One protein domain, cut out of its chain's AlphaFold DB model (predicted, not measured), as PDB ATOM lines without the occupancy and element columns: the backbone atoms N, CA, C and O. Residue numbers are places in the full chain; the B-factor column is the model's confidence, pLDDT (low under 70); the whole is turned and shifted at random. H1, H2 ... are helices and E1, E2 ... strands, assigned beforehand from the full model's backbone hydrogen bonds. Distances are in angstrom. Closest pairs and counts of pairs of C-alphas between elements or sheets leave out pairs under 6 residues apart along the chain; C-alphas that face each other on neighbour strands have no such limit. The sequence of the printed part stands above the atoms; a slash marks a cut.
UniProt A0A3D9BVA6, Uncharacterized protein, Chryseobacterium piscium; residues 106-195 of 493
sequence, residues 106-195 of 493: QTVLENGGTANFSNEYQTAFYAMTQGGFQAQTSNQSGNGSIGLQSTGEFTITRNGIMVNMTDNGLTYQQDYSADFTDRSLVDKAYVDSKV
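AT A GLANCE: This is residues 106 to 195 of the 493 residues of an uncharacterized protein of Chryseobacterium piscium (UniProt A0A3D9BVA6). This is a single wall of seven strands, E1 to E7, laid side by side in chain order, zigzagging from one edge to the other, with neither face covered by a named helix. The small helix H1 sits at the E1 end and the small helix H2 lies beyond the E7 end, past a loop whose residues 178 to 183 stick out. The printed part has 90 residues, with two named helices and seven named strands in the order H1 E1 E2 E3 E4 E5 E6 E7 H2; the sheet is antiparallel throughout and the class is mixed, helices and strands. It is flat and loose, with a radius of gyration of the C-alphas of 16.5 A and spans of 53 by 32 by 16 A.

IN THESE COORDINATES: Find C-alpha 115 at (6.665, 34.630, -34.293), where E1 begins, residues 115 to 119. Next come the longer strands: E2, residues 122 to 129, 20.9 A; E3, residues 132 to 139, 22.5 A; and E4, residues 142 to 149, 22.2 A. Read on through E5, residues 154 to 158, E6, residues 161 to 166, 16.0 A, and E7, residues 169 to 172. Go back to C-alpha 106 at (4.712, 26.767, -39.463) for H1, residues 106 to 110. H2, residues 188 to 194, ends at C-alpha 194, at (-26.252, 65.669, -44.127).

HOW THE PARTS SIT: Begin with the sheet, a meander, each strand the antiparallel neighbour of the one before, and each such pair a hairpin. Its edge strands are E1 and E7, and it is twisted, with C-alphas up to 4.3 A off its best plane. Look for these backbone pairs within hydrogen-bond range: N 117 and O 126, 2.9 A, for E1 and E2; N 127 and O 134, 2.8 A, for E2 and E3; N 135 and O 146, 2.9 A, for E3 and E4; N 147 and O 155, 2.9 A, for E4 and E5; N 156 and O 163, 2.9 A, for E5 and E6; N 171 and O 164, 2.8 A, for E6 and E7. The directions of E4 and E5 stand at 175 degrees, those of E6 and E7 at 153 degrees. H1 only grazes the sheet; its closest C-alphas to E2 are those of Leu 109 and Thr 129, 5.7 A apart. H2 is not on the sheet, and H1 and H2 are apart. In H1 and H2 every O i to N i+4 pair is within hydrogen-bond range.

THE WHOLE: The two C-alphas farthest apart are those of Thr 107 and Val 195, 53.2 A. The printed part has no cut. The link from E7 to H2, residues 173 to 187, is long, and in it residues 178 to 183 stand free; the other links are tight. The mean pLDDT of the printed part is 78.0, and it is under 70 at residues 120 to 124, 137 to 143 and 150.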
ATOM      1  N   GLN A 106       5.965  27.524 -39.467       82.69
ATOM      2  CA  GLN A 106       4.712  26.767 -39.463       82.69
ATOM      3  C   GLN A 106       4.548  25.996 -38.146       82.69
ATOM      4  O   GLN A 106       3.511  26.093 -37.501       82.69
ATOM      5  N   THR A 107       5.611  25.330 -37.694       82.06
ATOM      6  CA  THR A 107       5.632  24.547 -36.452       82.06
ATOM      7  C   THR A 107       5.445  25.439 -35.223       82.06
ATOM      8  O   THR A 107       4.753  25.059 -34.280       82.06
ATOM      9  N   VAL A 108       6.029  26.643 -35.224       83.06
ATOM     10  CA  VAL A 108       5.830  27.618 -34.139       83.06
ATOM     11  C   VAL A 108       4.362  28.039 -34.066       83.06
ATOM     12  O   VAL A 108       3.780  28.044 -32.985       83.06
ATOM     13  N   LEU A 109       3.751  28.358 -35.209       82.31
ATOM     14  CA  LEU A 109       2.381  28.867 -35.274       82.31
ATOM     15  C   LEU A 109       1.328  27.786 -34.990       82.31
ATOM     16  O   LEU A 109       0.358  28.060 -34.287       82.31
ATOM     17  N   GLU A 110       1.513  26.560 -35.486       81.69
ATOM     18  CA  GLU A 110       0.591  25.436 -35.252       81.69
ATOM     19  C   GLU A 110       0.502  25.042 -33.774       81.69
ATOM     20  O   GLU A 110      -0.563  24.643 -33.306       81.69
ATOM     21  N   ASN A 111       1.588  25.229 -33.022       82.94
ATOM     22  CA  ASN A 111       1.634  24.974 -31.583       82.94
ATOM     23  C   ASN A 111       1.190  26.181 -30.732       82.94
ATOM     24  O   ASN A 111       1.441  26.214 -29.528       82.94
ATOM     25  N   GLY A 112       0.556  27.194 -31.337       80.56
ATOM     26  CA  GLY A 112       0.087  28.394 -30.634       80.56
ATOM     27  C   GLY A 112       1.200  29.372 -30.239       80.56
ATOM     28  O   GLY A 112       0.964  30.297 -29.462       80.56
ATOM     29  N   GLY A 113       2.412  29.188 -30.765       81.69
ATOM     30  CA  GLY A 113       3.527  30.106 -30.577       81.69
ATOM     31  C   GLY A 113       3.324  31.434 -31.309       81.69
ATOM     32  O   GLY A 113       2.490  31.572 -32.205       81.69
ATOM     33  N   THR A 114       4.112  32.437 -30.921       81.81
ATOM     34  CA  THR A 114       4.138  33.756 -31.567       81.81
ATOM     35  C   THR A 114       5.481  33.949 -32.258       81.81
ATOM     36  O   THR A 114       6.525  33.828 -31.620       81.81
ATOM     37  N   ALA A 115       5.462  34.264 -33.553       80.62
ATOM     38  CA  ALA A 115       6.665  34.630 -34.293       80.62
ATOM     39  C   ALA A 115       6.789  36.156 -34.342       80.62
ATOM     40  O   ALA A 115       5.942  36.822 -34.939       80.62
ATOM     41  N   ASN A 116       7.840  36.688 -33.714       80.69
ATOM     42  CA  ASN A 116       8.122  38.119 -33.660       80.69
ATOM     43  C   ASN A 116       9.259  38.465 -34.619       80.69
ATOM     44  O   ASN A 116      10.360  37.931 -34.493       80.69
ATOM     45  N   PHE A 117       9.008  39.395 -35.534       78.94
ATOM     46  CA  PHE A 117      10.028  39.949 -36.418       78.94
ATOM     47  C   PHE A 117      10.251  41.407 -36.036       78.94
ATOM     48  O   PHE A 117       9.344  42.236 -36.136       78.94
ATOM     49  N   SER A 118      11.464  41.717 -35.592       73.12
ATOM     50  CA  SER A 118      11.924  43.077 -35.327       73.12
ATOM     51  C   SER A 118      13.080  43.404 -36.260       73.12
ATOM     52  O   SER A 118      13.982  42.589 -36.437       73.12
ATOM     53  N   ASN A 119      13.077  44.603 -36.833       72.12
ATOM     54  CA  ASN A 119      14.245  45.140 -37.519       72.12
ATOM     55  C   ASN A 119      14.984  46.064 -36.544       72.12
ATOM     56  O   ASN A 119      14.367  46.963 -35.984       72.12
ATOM     57  N   GLU A 120      16.294  45.884 -36.362       67.31
ATOM     58  CA  GLU A 120      17.122  46.724 -35.477       67.31
ATOM     59  C   GLU A 120      17.010  48.229 -35.786       67.31
ATOM     60  O   GLU A 120      17.193  49.064 -34.904       67.31
ATOM     61  N   TYR A 121      16.668  48.579 -37.029       63.72
ATOM     62  CA  TYR A 121      16.580  49.961 -37.500       63.72
ATOM     63  C   TYR A 121      15.167  50.549 -37.482       63.72
ATOM     64  O   TYR A 121      15.010  51.755 -37.670       63.72
ATOM     65  N   GLN A 122      14.131  49.730 -37.295       58.59
ATOM     66  CA  GLN A 122      12.751  50.199 -37.285       58.59
ATOM     67  C   GLN A 122      12.009  49.632 -36.087       58.59
ATOM     68  O   GLN A 122      11.906  48.429 -35.895       58.59
ATOM     69  N   THR A 123      11.381  50.526 -35.341       62.25
ATOM     70  CA  THR A 123      10.457  50.270 -34.233       62.25
ATOM     71  C   THR A 123       9.133  49.616 -34.691       62.25
ATOM     72  O   THR A 123       8.075  49.799 -34.085       62.25
ATOM     73  N   ALA A 124       9.157  48.885 -35.807       61.12
ATOM     74  CA  ALA A 124       8.043  48.110 -36.313       61.12
ATOM     75  C   ALA A 124       8.136  46.679 -35.771       61.12
ATOM     76  O   ALA A 124       9.152  46.004 -35.935       61.12
ATOM     77  N   PHE A 125       7.068  46.240 -35.118       70.94
ATOM     78  CA  PHE A 125       6.916  44.910 -34.557       70.94
ATOM     79  C   PHE A 125       5.885  44.152 -35.388       70.94
ATOM     80  O   PHE A 125       4.730  44.575 -35.492       70.94
ATOM     81  N   TYR A 126       6.308  43.047 -35.997       76.69
ATOM     82  CA  TYR A 126       5.420  42.151 -36.730       76.69
ATOM     83  C   TYR A 126       5.241  40.876 -35.915       76.69
ATOM     84  O   TYR A 126       6.227  40.203 -35.614       76.69
ATOM     85  N   ALA A 127       3.997  40.547 -35.582       74.50
ATOM     86  CA  ALA A 127       3.635  39.315 -34.902       74.50
ATOM     87  C   ALA A 127       2.713  38.474 -35.783       74.50
ATOM     88  O   ALA A 127       1.686  38.942 -36.281       74.50
ATOM     89  N   MET A 128       3.076  37.206 -35.941       76.38
ATOM     90  CA  MET A 128       2.197  36.177 -36.485       76.38
ATOM     91  C   MET A 128       1.802  35.230 -35.362       76.38
ATOM     92  O   MET A 128       2.652  34.766 -34.601       76.38
ATOM     93  N   THR A 129       0.507  34.946 -35.273       76.62
ATOM     94  CA  THR A 129      -0.074  33.947 -34.372       76.62
ATOM     95  C   THR A 129      -1.022  33.058 -35.171       76.62
ATOM     96  O   THR A 129      -1.458  33.434 -36.261       76.62
ATOM     97  N   GLN A 130      -1.418  31.911 -34.617       75.75
ATOM     98  CA  GLN A 130      -2.508  31.112 -35.191       75.75
ATOM     99  C   GLN A 130      -3.803  31.935 -35.353       75.75
ATOM    100  O   GLN A 130      -4.588  31.704 -36.270       75.75
ATOM    101  N   GLY A 131      -4.000  32.934 -34.485       74.31
ATOM    102  CA  GLY A 131      -5.154  33.826 -34.479       74.31
ATOM    103  C   GLY A 131      -5.086  34.997 -35.463       74.31
ATOM    104  O   GLY A 131      -6.046  35.767 -35.500       74.31
ATOM    105  N   GLY A 132      -4.012  35.154 -36.248       79.25
ATOM    106  CA  GLY A 132      -3.888  36.206 -37.262       79.25
ATOM    107  C   GLY A 132      -2.517  36.883 -37.325       79.25
ATOM    108  O   GLY A 132      -1.555  36.487 -36.661       79.25
ATOM    109  N   PHE A 133      -2.446  37.934 -38.140       81.75
ATOM    110  CA  PHE A 133      -1.266  38.770 -38.352       81.75
ATOM    111  C   PHE A 133      -1.483  40.160 -37.752       81.75
ATOM    112  O   PHE A 133      -2.496  40.808 -38.011       81.75
ATOM    113  N   GLN A 134      -0.509  40.655 -36.995       78.19
ATOM    114  CA  GLN A 134      -0.495  42.030 -36.510       78.19
ATOM    115  C   GLN A 134       0.826  42.696 -36.881       78.19
ATOM    116  O   GLN A 134       1.900  42.194 -36.558       78.19
ATOM    117  N   ALA A 135       0.745  43.856 -37.525       76.19
ATOM    118  CA  ALA A 135       1.879  44.738 -37.735       76.19
ATOM    119  C   ALA A 135       1.653  46.034 -36.957       76.19
ATOM    120  O   ALA A 135       0.712  46.793 -37.204       76.19
ATOM    121  N   GLN A 136       2.537  46.305 -36.008       73.12
ATOM    122  CA  GLN A 136       2.564  47.551 -35.261       73.12
ATOM    123  C   GLN A 136       3.747  48.378 -35.734       73.12
ATOM    124  O   GLN A 136       4.880  47.909 -35.741       73.12
ATOM    125  N   THR A 137       3.502  49.628 -36.107       68.19
ATOM    126  CA  THR A 137       4.565  50.597 -36.373       68.19
ATOM    127  C   THR A 137       4.602  51.586 -35.216       68.19
ATOM    128  O   THR A 137       3.639  52.319 -34.998       68.19
ATOM    129  N   SER A 138       5.698  51.624 -34.461       60.81
ATOM    130  CA  SER A 138       5.888  52.644 -33.425       60.81
ATOM    131  C   SER A 138       6.843  53.728 -33.919       60.81
ATOM    132  O   SER A 138       7.953  53.886 -33.428       60.81
ATOM    133  N   ASN A 139       6.451  54.477 -34.952       57.72
ATOM    134  CA  ASN A 139       7.244  55.639 -35.364       57.72
ATOM    135  C   ASN A 139       7.050  56.778 -34.338       57.72
ATOM    136  O   ASN A 139       5.935  56.985 -33.860       57.72
ATOM    137  N   GLN A 140       8.108  57.533 -34.014       53.91
ATOM    138  CA  GLN A 140       8.197  58.512 -32.905       53.91
ATOM    139  C   GLN A 140       7.207  59.701 -32.958       53.91
ATOM    140  O   GLN A 140       7.302  60.631 -32.164       53.91
ATOM    141  N   SER A 141       6.245  59.693 -33.879       56.78
ATOM    142  CA  SER A 141       5.240  60.744 -34.070       56.78
ATOM    143  C   SER A 141       3.788  60.236 -34.082       56.78
ATOM    144  O   SER A 141       2.871  61.036 -34.259       56.78
ATOM    145  N   GLY A 142       3.551  58.938 -33.859       58.53
ATOM    146  CA  GLY A 142       2.198  58.396 -33.725       58.53
ATOM    147  C   GLY A 142       2.164  56.872 -33.763       58.53
ATOM    148  O   GLY A 142       2.693  56.258 -34.689       58.53
ATOM    149  N   ASN A 143       1.517  56.264 -32.769       66.56
ATOM    150  CA  ASN A 143       1.307  54.821 -32.727       66.56
ATOM    151  C   ASN A 143       0.258  54.448 -33.780       66.56
ATOM    152  O   ASN A 143      -0.909  54.845 -33.680       66.56
ATOM    153  N   GLY A 144       0.701  53.723 -34.806       72.12
ATOM    154  CA  GLY A 144      -0.151  53.179 -35.853       72.12
ATOM    155  C   GLY A 144      -0.039  51.661 -35.890       72.12
ATOM    156  O   GLY A 144       1.069  51.124 -35.861       72.12
ATOM    157  N   SER A 145      -1.164  50.964 -35.969       78.44
ATOM    158  CA  SER A 145      -1.198  49.509 -36.124       78.44
ATOM    159  C   SER A 145      -2.140  49.099 -37.245       78.44
ATOM    160  O   SER A 145      -3.193  49.706 -37.441       78.44
ATOM    161  N   ILE A 146      -1.762  48.040 -37.951       82.06
ATOM    162  CA  ILE A 146      -2.581  47.348 -38.940       82.06
ATOM    163  C   ILE A 146      -2.648  45.871 -38.550       82.06
ATOM    164  O   ILE A 146      -1.624  45.223 -38.336       82.06
ATOM    165  N   GLY A 147      -3.860  45.346 -38.398       79.75
ATOM    166  CA  GLY A 147      -4.101  43.977 -37.951       79.75
ATOM    167  C   GLY A 147      -5.082  43.248 -38.858       79.75
ATOM    168  O   GLY A 147      -6.052  43.838 -39.323       79.75
ATOM    169  N   LEU A 148      -4.815  41.965 -39.086       77.75
ATOM    170  CA  LEU A 148      -5.696  40.992 -39.725       77.75
ATOM    171  C   LEU A 148      -5.938  39.861 -38.727       77.75
ATOM    172  O   LEU A 148      -5.023  39.093 -38.421       77.75
ATOM    173  N   GLN A 149      -7.153  39.762 -38.204       74.94
ATOM    174  CA  GLN A 149      -7.529  38.705 -37.270       74.94
ATOM    175  C   GLN A 149      -8.106  37.496 -38.019       74.94
ATOM    176  O   GLN A 149      -8.714  37.626 -39.079       74.94
ATOM    177  N   SER A 150      -7.942  36.304 -37.447       69.00
ATOM    178  CA  SER A 150      -8.501  35.038 -37.962       69.00
ATOM    179  C   SER A 150     -10.029  35.043 -38.068       69.00
ATOM    180  O   SER A 150     -10.592  34.265 -38.833       69.00
ATOM    181  N   THR A 151     -10.698  35.953 -37.358       72.31
ATOM    182  CA  THR A 151     -12.138  36.222 -37.456       72.31
ATOM    183  C   THR A 151     -12.537  36.964 -38.736       72.31
ATOM    184  O   THR A 151     -13.719  37.209 -38.943       72.31
ATOM    185  N   GLY A 152     -11.577  37.328 -39.595       71.94
ATOM    186  CA  GLY A 152     -11.810  38.121 -40.805       71.94
ATOM    187  C   GLY A 152     -11.834  39.631 -40.556       71.94
ATOM    188  O   GLY A 152     -11.998  40.398 -41.501       71.94
ATOM    189  N   GLU A 153     -11.639  40.069 -39.309       79.44
ATOM    190  CA  GLU A 153     -11.600  41.488 -38.969       79.44
ATOM    191  C   GLU A 153     -10.263  42.109 -39.397       79.44
ATOM    192  O   GLU A 153      -9.180  41.653 -39.015       79.44
ATOM    193  N   PHE A 154     -10.350  43.176 -40.190       84.75
ATOM    194  CA  PHE A 154      -9.217  44.035 -40.508       84.75
ATOM    195  C   PHE A 154      -9.338  45.340 -39.731       84.75
ATOM    196  O   PHE A 154     -10.324  46.060 -39.876       84.75
ATOM    197  N   THR A 155      -8.321  45.658 -38.936       83.88
ATOM    198  CA  THR A 155      -8.299  46.853 -38.089       83.88
ATOM    199  C   THR A 155      -7.122  47.735 -38.470       83.88
ATOM    200  O   THR A 155      -5.969  47.298 -38.444       83.88
ATOM    201  N   ILE A 156      -7.397  49.006 -38.753       86.56
ATOM    202  CA  ILE A 156      -6.385  50.061 -38.831       86.56
ATOM    203  C   ILE A 156      -6.601  50.986 -37.644       86.56
ATOM    204  O   ILE A 156      -7.687  51.524 -37.459       86.56
ATOM    205  N   THR A 157      -5.558  51.206 -36.849       83.69
ATOM    206  CA  THR A 157      -5.559  52.228 -35.800       83.69
ATOM    207  C   THR A 157      -4.450  53.227 -36.062       83.69
ATOM    208  O   THR A 157      -3.314  52.837 -36.322       83.69
ATOM    209  N   ARG A 158      -4.751  54.522 -35.970       83.50
ATOM    210  CA  ARG A 158      -3.748  55.590 -35.999       83.50
ATOM    211  C   ARG A 158      -4.156  56.694 -35.038       83.50
ATOM    212  O   ARG A 158      -5.235  57.255 -35.185       83.50
ATOM    213  N   ASN A 159      -3.286  57.031 -34.085       82.56
ATOM    214  CA  ASN A 159      -3.520  58.118 -33.121       82.56
ATOM    215  C   ASN A 159      -4.879  58.015 -32.392       82.56
ATOM    216  O   ASN A 159      -5.537  59.021 -32.159       82.56
ATOM    217  N   GLY A 160      -5.321  56.794 -32.067       80.69
ATOM    218  CA  GLY A 160      -6.609  56.548 -31.403       80.69
ATOM    219  C   GLY A 160      -7.836  56.544 -32.324       80.69
ATOM    220  O   GLY A 160      -8.937  56.270 -31.852       80.69
ATOM    221  N   ILE A 161      -7.670  56.799 -33.625       83.25
ATOM    222  CA  ILE A 161      -8.727  56.599 -34.622       83.25
ATOM    223  C   ILE A 161      -8.663  55.156 -35.100       83.25
ATOM    224  O   ILE A 161      -7.650  54.749 -35.675       83.25
ATOM    225  N   MET A 162      -9.735  54.402 -34.864       84.44
ATOM    226  CA  MET A 162      -9.861  53.007 -35.276       84.44
ATOM    227  C   MET A 162     -10.880  52.867 -36.412       84.44
ATOM    228  O   MET A 162     -12.007  53.360 -36.319       84.44
ATOM    229  N   VAL A 163     -10.464  52.184 -37.480       84.81
ATOM    230  CA  VAL A 163     -11.302  51.781 -38.613       84.81
ATOM    231  C   VAL A 163     -11.284  50.262 -38.693       84.81
ATOM    232  O   VAL A 163     -10.218  49.666 -38.867       84.81
ATOM    233  N   ASN A 164     -12.466  49.661 -38.600       84.12
ATOM    234  CA  ASN A 164     -12.656  48.221 -38.712       84.12
ATOM    235  C   ASN A 164     -13.323  47.905 -40.047       84.12
ATOM    236  O   ASN A 164     -14.253  48.597 -40.457       84.12
ATOM    237  N   MET A 165     -12.874  46.851 -40.718       81.75
ATOM    238  CA  MET A 165     -13.683  46.187 -41.732       81.75
ATOM    239  C   MET A 165     -14.465  45.076 -41.056       81.75
ATOM    240  O   MET A 165     -13.883  44.116 -40.555       81.75
ATOM    241  N   THR A 166     -15.782  45.231 -41.055       75.62
ATOM    242  CA  THR A 166     -16.732  44.184 -40.665       75.62
ATOM    243  C   THR A 166     -17.442  43.663 -41.915       75.62
ATOM    244  O   THR A 166     -17.197  44.152 -43.022       75.62
ATOM    245  N   ASP A 167     -18.384  42.732 -41.756       79.12
ATOM    246  CA  ASP A 167     -19.263  42.283 -42.850       79.12
ATOM    247  C   ASP A 167     -20.015  43.444 -43.533       79.12
ATOM    248  O   ASP A 167     -20.427  43.337 -44.686       79.12
ATOM    249  N   ASN A 168     -20.150  44.586 -42.847       75.19
ATOM    250  CA  ASN A 168     -20.805  45.795 -43.347       75.19
ATOM    251  C   ASN A 168     -19.839  46.793 -44.022       75.19
ATOM    252  O   ASN A 168     -20.229  47.925 -44.312       75.19
ATOM    253  N   GLY A 169     -18.584  46.403 -44.273       81.75
ATOM    254  CA  GLY A 169     -17.555  47.258 -44.866       81.75
ATOM    255  C   GLY A 169     -16.735  48.036 -43.831       81.75
ATOM    256  O   GLY A 169     -16.584  47.602 -42.690       81.75
ATOM    257  N   LEU A 170     -16.157  49.167 -44.255       84.75
ATOM    258  CA  LEU A 170     -15.335  50.039 -43.408       84.75
ATOM    259  C   LEU A 170     -16.221  50.855 -42.459       84.75
ATOM    260  O   LEU A 170     -17.023  51.676 -42.903       84.75
ATOM    261  N   THR A 171     -16.035  50.665 -41.157       84.00
ATOM    262  CA  THR A 171     -16.760  51.369 -40.095       84.00
ATOM    263  C   THR A 171     -15.788  51.993 -39.102       84.00
ATOM    264  O   THR A 171     -14.816  51.353 -38.691       84.00
ATOM    265  N   TYR A 172     -16.063  53.225 -38.680       86.38
ATOM    266  CA  TYR A 172     -15.392  53.817 -37.527       86.38
ATOM    267  C   TYR A 172     -15.859  53.154 -36.227       86.38
ATOM    268  O   TYR A 172     -17.018  52.760 -36.109       86.38
ATOM    269  N   GLN A 173     -14.970  53.060 -35.236       86.19
ATOM    270  CA  GLN A 173     -15.323  52.522 -33.914       86.19
ATOM    271  C   GLN A 173     -16.222  53.476 -33.095       86.19
ATOM    272  O   GLN A 173     -16.946  53.036 -32.204       86.19
ATOM    273  N   GLN A 174     -16.175  54.778 -33.385       88.25
ATOM    274  CA  GLN A 174     -16.953  55.830 -32.724       88.25
ATOM    275  C   GLN A 174     -17.248  56.973 -33.708       88.25
ATOM    276  O   GLN A 174     -16.743  56.973 -34.830       88.25
ATOM    277  N   ASP A 175     -18.052  57.947 -33.286       87.06
ATOM    278  CA  ASP A 175     -18.324  59.152 -34.072       87.06
ATOM    279  C   ASP A 175     -17.109  60.095 -34.046       87.06
ATOM    280  O   ASP A 175     -16.734  60.618 -32.995       87.06
ATOM    281  N   TYR A 176     -16.497  60.299 -35.212       86.56
ATOM    282  CA  TYR A 176     -15.383  61.231 -35.426       86.56
ATOM    283  C   TYR A 176     -15.780  62.423 -36.315       86.56
ATOM    284  O   TYR A 176     -14.913  63.141 -36.815       86.56
ATOM    285  N   SER A 177     -17.079  62.648 -36.544       85.62
ATOM    286  CA  SER A 177     -17.567  63.633 -37.517       85.62
ATOM    287  C   SER A 177     -17.183  65.083 -37.207       85.62
ATOM    288  O   SER A 177     -17.135  65.912 -38.117       85.62
ATOM    289  N   ALA A 178     -16.863  65.391 -35.946       87.25
ATOM    290  CA  ALA A 178     -16.381  66.705 -35.523       87.25
ATOM    291  C   ALA A 178     -15.000  67.070 -36.104       87.25
ATOM    292  O   ALA A 178     -14.704  68.253 -36.260       87.25
ATOM    293  N   ASP A 179     -14.189  66.067 -36.455       86.94
ATOM    294  CA  ASP A 179     -12.815  66.243 -36.944       86.94
ATOM    295  C   ASP A 179     -12.701  66.071 -38.470       86.94
ATOM    296  O   ASP A 179     -11.598  66.044 -39.025       86.94
ATOM    297  N   PHE A 180     -13.826  65.932 -39.179       87.00
ATOM    298  CA  PHE A 180     -13.820  65.736 -40.624       87.00
ATOM    299  C   PHE A 180     -13.354  67.001 -41.360       87.00
ATOM    300  O   PHE A 180     -13.966  68.064 -41.279       87.00
ATOM    301  N   THR A 181     -12.290  66.867 -42.150       87.25
ATOM    302  CA  THR A 181     -11.858  67.847 -43.156       87.25
ATOM    303  C   THR A 181     -12.369  67.474 -44.545       87.25
ATOM    304  O   THR A 181     -12.823  66.346 -44.773       87.25
ATOM    305  N   ASP A 182     -12.192  68.376 -45.513       81.25
ATOM    306  CA  ASP A 182     -12.366  68.065 -46.932       81.25
ATOM    307  C   ASP A 182     -11.616  66.768 -47.280       81.25
ATOM    308  O   ASP A 182     -10.410  66.660 -47.047       81.25
ATOM    309  N   ARG A 183     -12.341  65.790 -47.847       77.81
ATOM    310  CA  ARG A 183     -11.869  64.432 -48.207       77.81
ATOM    311  C   ARG A 183     -11.698  63.437 -47.050       77.81
ATOM    312  O   ARG A 183     -11.068  62.399 -47.251       77.81
ATOM    313  N   SER A 184     -12.273  63.699 -45.879       84.12
ATOM    314  CA  SER A 184     -12.428  62.655 -44.856       84.12
ATOM    315  C   SER A 184     -13.295  61.515 -45.384       84.12
ATOM    316  O   SER A 184     -14.232  61.745 -46.154       84.12
ATOM    317  N   LEU A 185     -12.994  60.281 -44.975       81.31
ATOM    318  CA  LEU A 185     -13.947  59.188 -45.142       81.31
ATOM    319  C   LEU A 185     -15.152  59.505 -44.256       81.31
ATOM    320  O   LEU A 185     -14.999  59.817 -43.081       81.31
ATOM    321  N   VAL A 186     -16.342  59.475 -44.839       80.00
ATOM    322  CA  VAL A 186     -17.595  59.734 -44.129       80.00
ATOM    323  C   VAL A 186     -18.328  58.414 -43.950       80.00
ATOM    324  O   VAL A 186     -18.412  57.625 -44.892       80.00
ATOM    325  N   ASP A 187     -18.845  58.152 -42.750       80.06
ATOM    326  CA  ASP A 187     -19.716  56.999 -42.545       80.06
ATOM    327  C   ASP A 187     -21.126  57.263 -43.103       80.06
ATOM    328  O   ASP A 187     -21.519  58.398 -43.401       80.06
ATOM    329  N   LYS A 188     -21.900  56.186 -43.266       79.12
ATOM    330  CA  LYS A 188     -23.262  56.274 -43.797       79.12
ATOM    331  C   LYS A 188     -24.173  57.139 -42.922       79.12
ATOM    332  O   LYS A 188     -24.994  57.859 -43.477       79.12
ATOM    333  N   ALA A 189     -24.041  57.088 -41.598       81.12
ATOM    334  CA  ALA A 189     -24.896  57.859 -40.701       81.12
ATOM    335  C   ALA A 189     -24.647  59.366 -40.858       81.12
ATOM    336  O   ALA A 189     -25.597  60.144 -40.932       81.12
ATOM    337  N   TYR A 190     -23.385  59.777 -41.005       83.00
ATOM    338  CA  TYR A 190     -23.013  61.146 -41.325       83.00
ATOM    339  C   TYR A 190     -23.602  61.568 -42.669       83.00
ATOM    340  O   TYR A 190     -24.264  62.605 -42.736       83.00
ATOM    341  N   VAL A 191     -23.425  60.763 -43.722       83.62
ATOM    342  CA  VAL A 191     -24.004  61.060 -45.041       83.62
ATOM    343  C   VAL A 191     -25.521  61.175 -44.944       83.62
ATOM    344  O   VAL A 191     -26.051  62.189 -45.367       83.62
ATOM    345  N   ASP A 192     -26.220  60.232 -44.322       82.38
ATOM    346  CA  ASP A 192     -27.679  60.279 -44.168       82.38
ATOM    347  C   ASP A 192     -28.138  61.492 -43.323       82.38
ATOM    348  O   ASP A 192     -29.199  62.056 -43.576       82.38
ATOM    349  N   SER A 193     -27.331  61.949 -42.354       80.69
ATOM    350  CA  SER A 193     -27.630  63.148 -41.551       80.69
ATOM    351  C   SER A 193     -27.455  64.462 -42.320       80.69
ATOM    352  O   SER A 193     -28.125  65.454 -42.028       80.69
ATOM    353  N   LYS A 194     -26.528  64.494 -43.287       80.19
ATOM    354  CA  LYS A 194     -26.252  65.669 -44.127       80.19
ATOM    355  C   LYS A 194     -27.099  65.673 -45.390       80.19
ATOM    356  O   LYS A 194     -27.496  66.732 -45.869       80.19
ATOM    357  N   VAL A 195     -27.385  64.490 -45.909       77.06
ATOM    358  CA  VAL A 195     -28.225  64.232 -47.067       77.06
ATOM    359  C   VAL A 195     -29.599  63.844 -46.534       77.06
ATOM    360  O   VAL A 195     -30.002  62.686 -46.567       77.06
TER     361      VAL A 195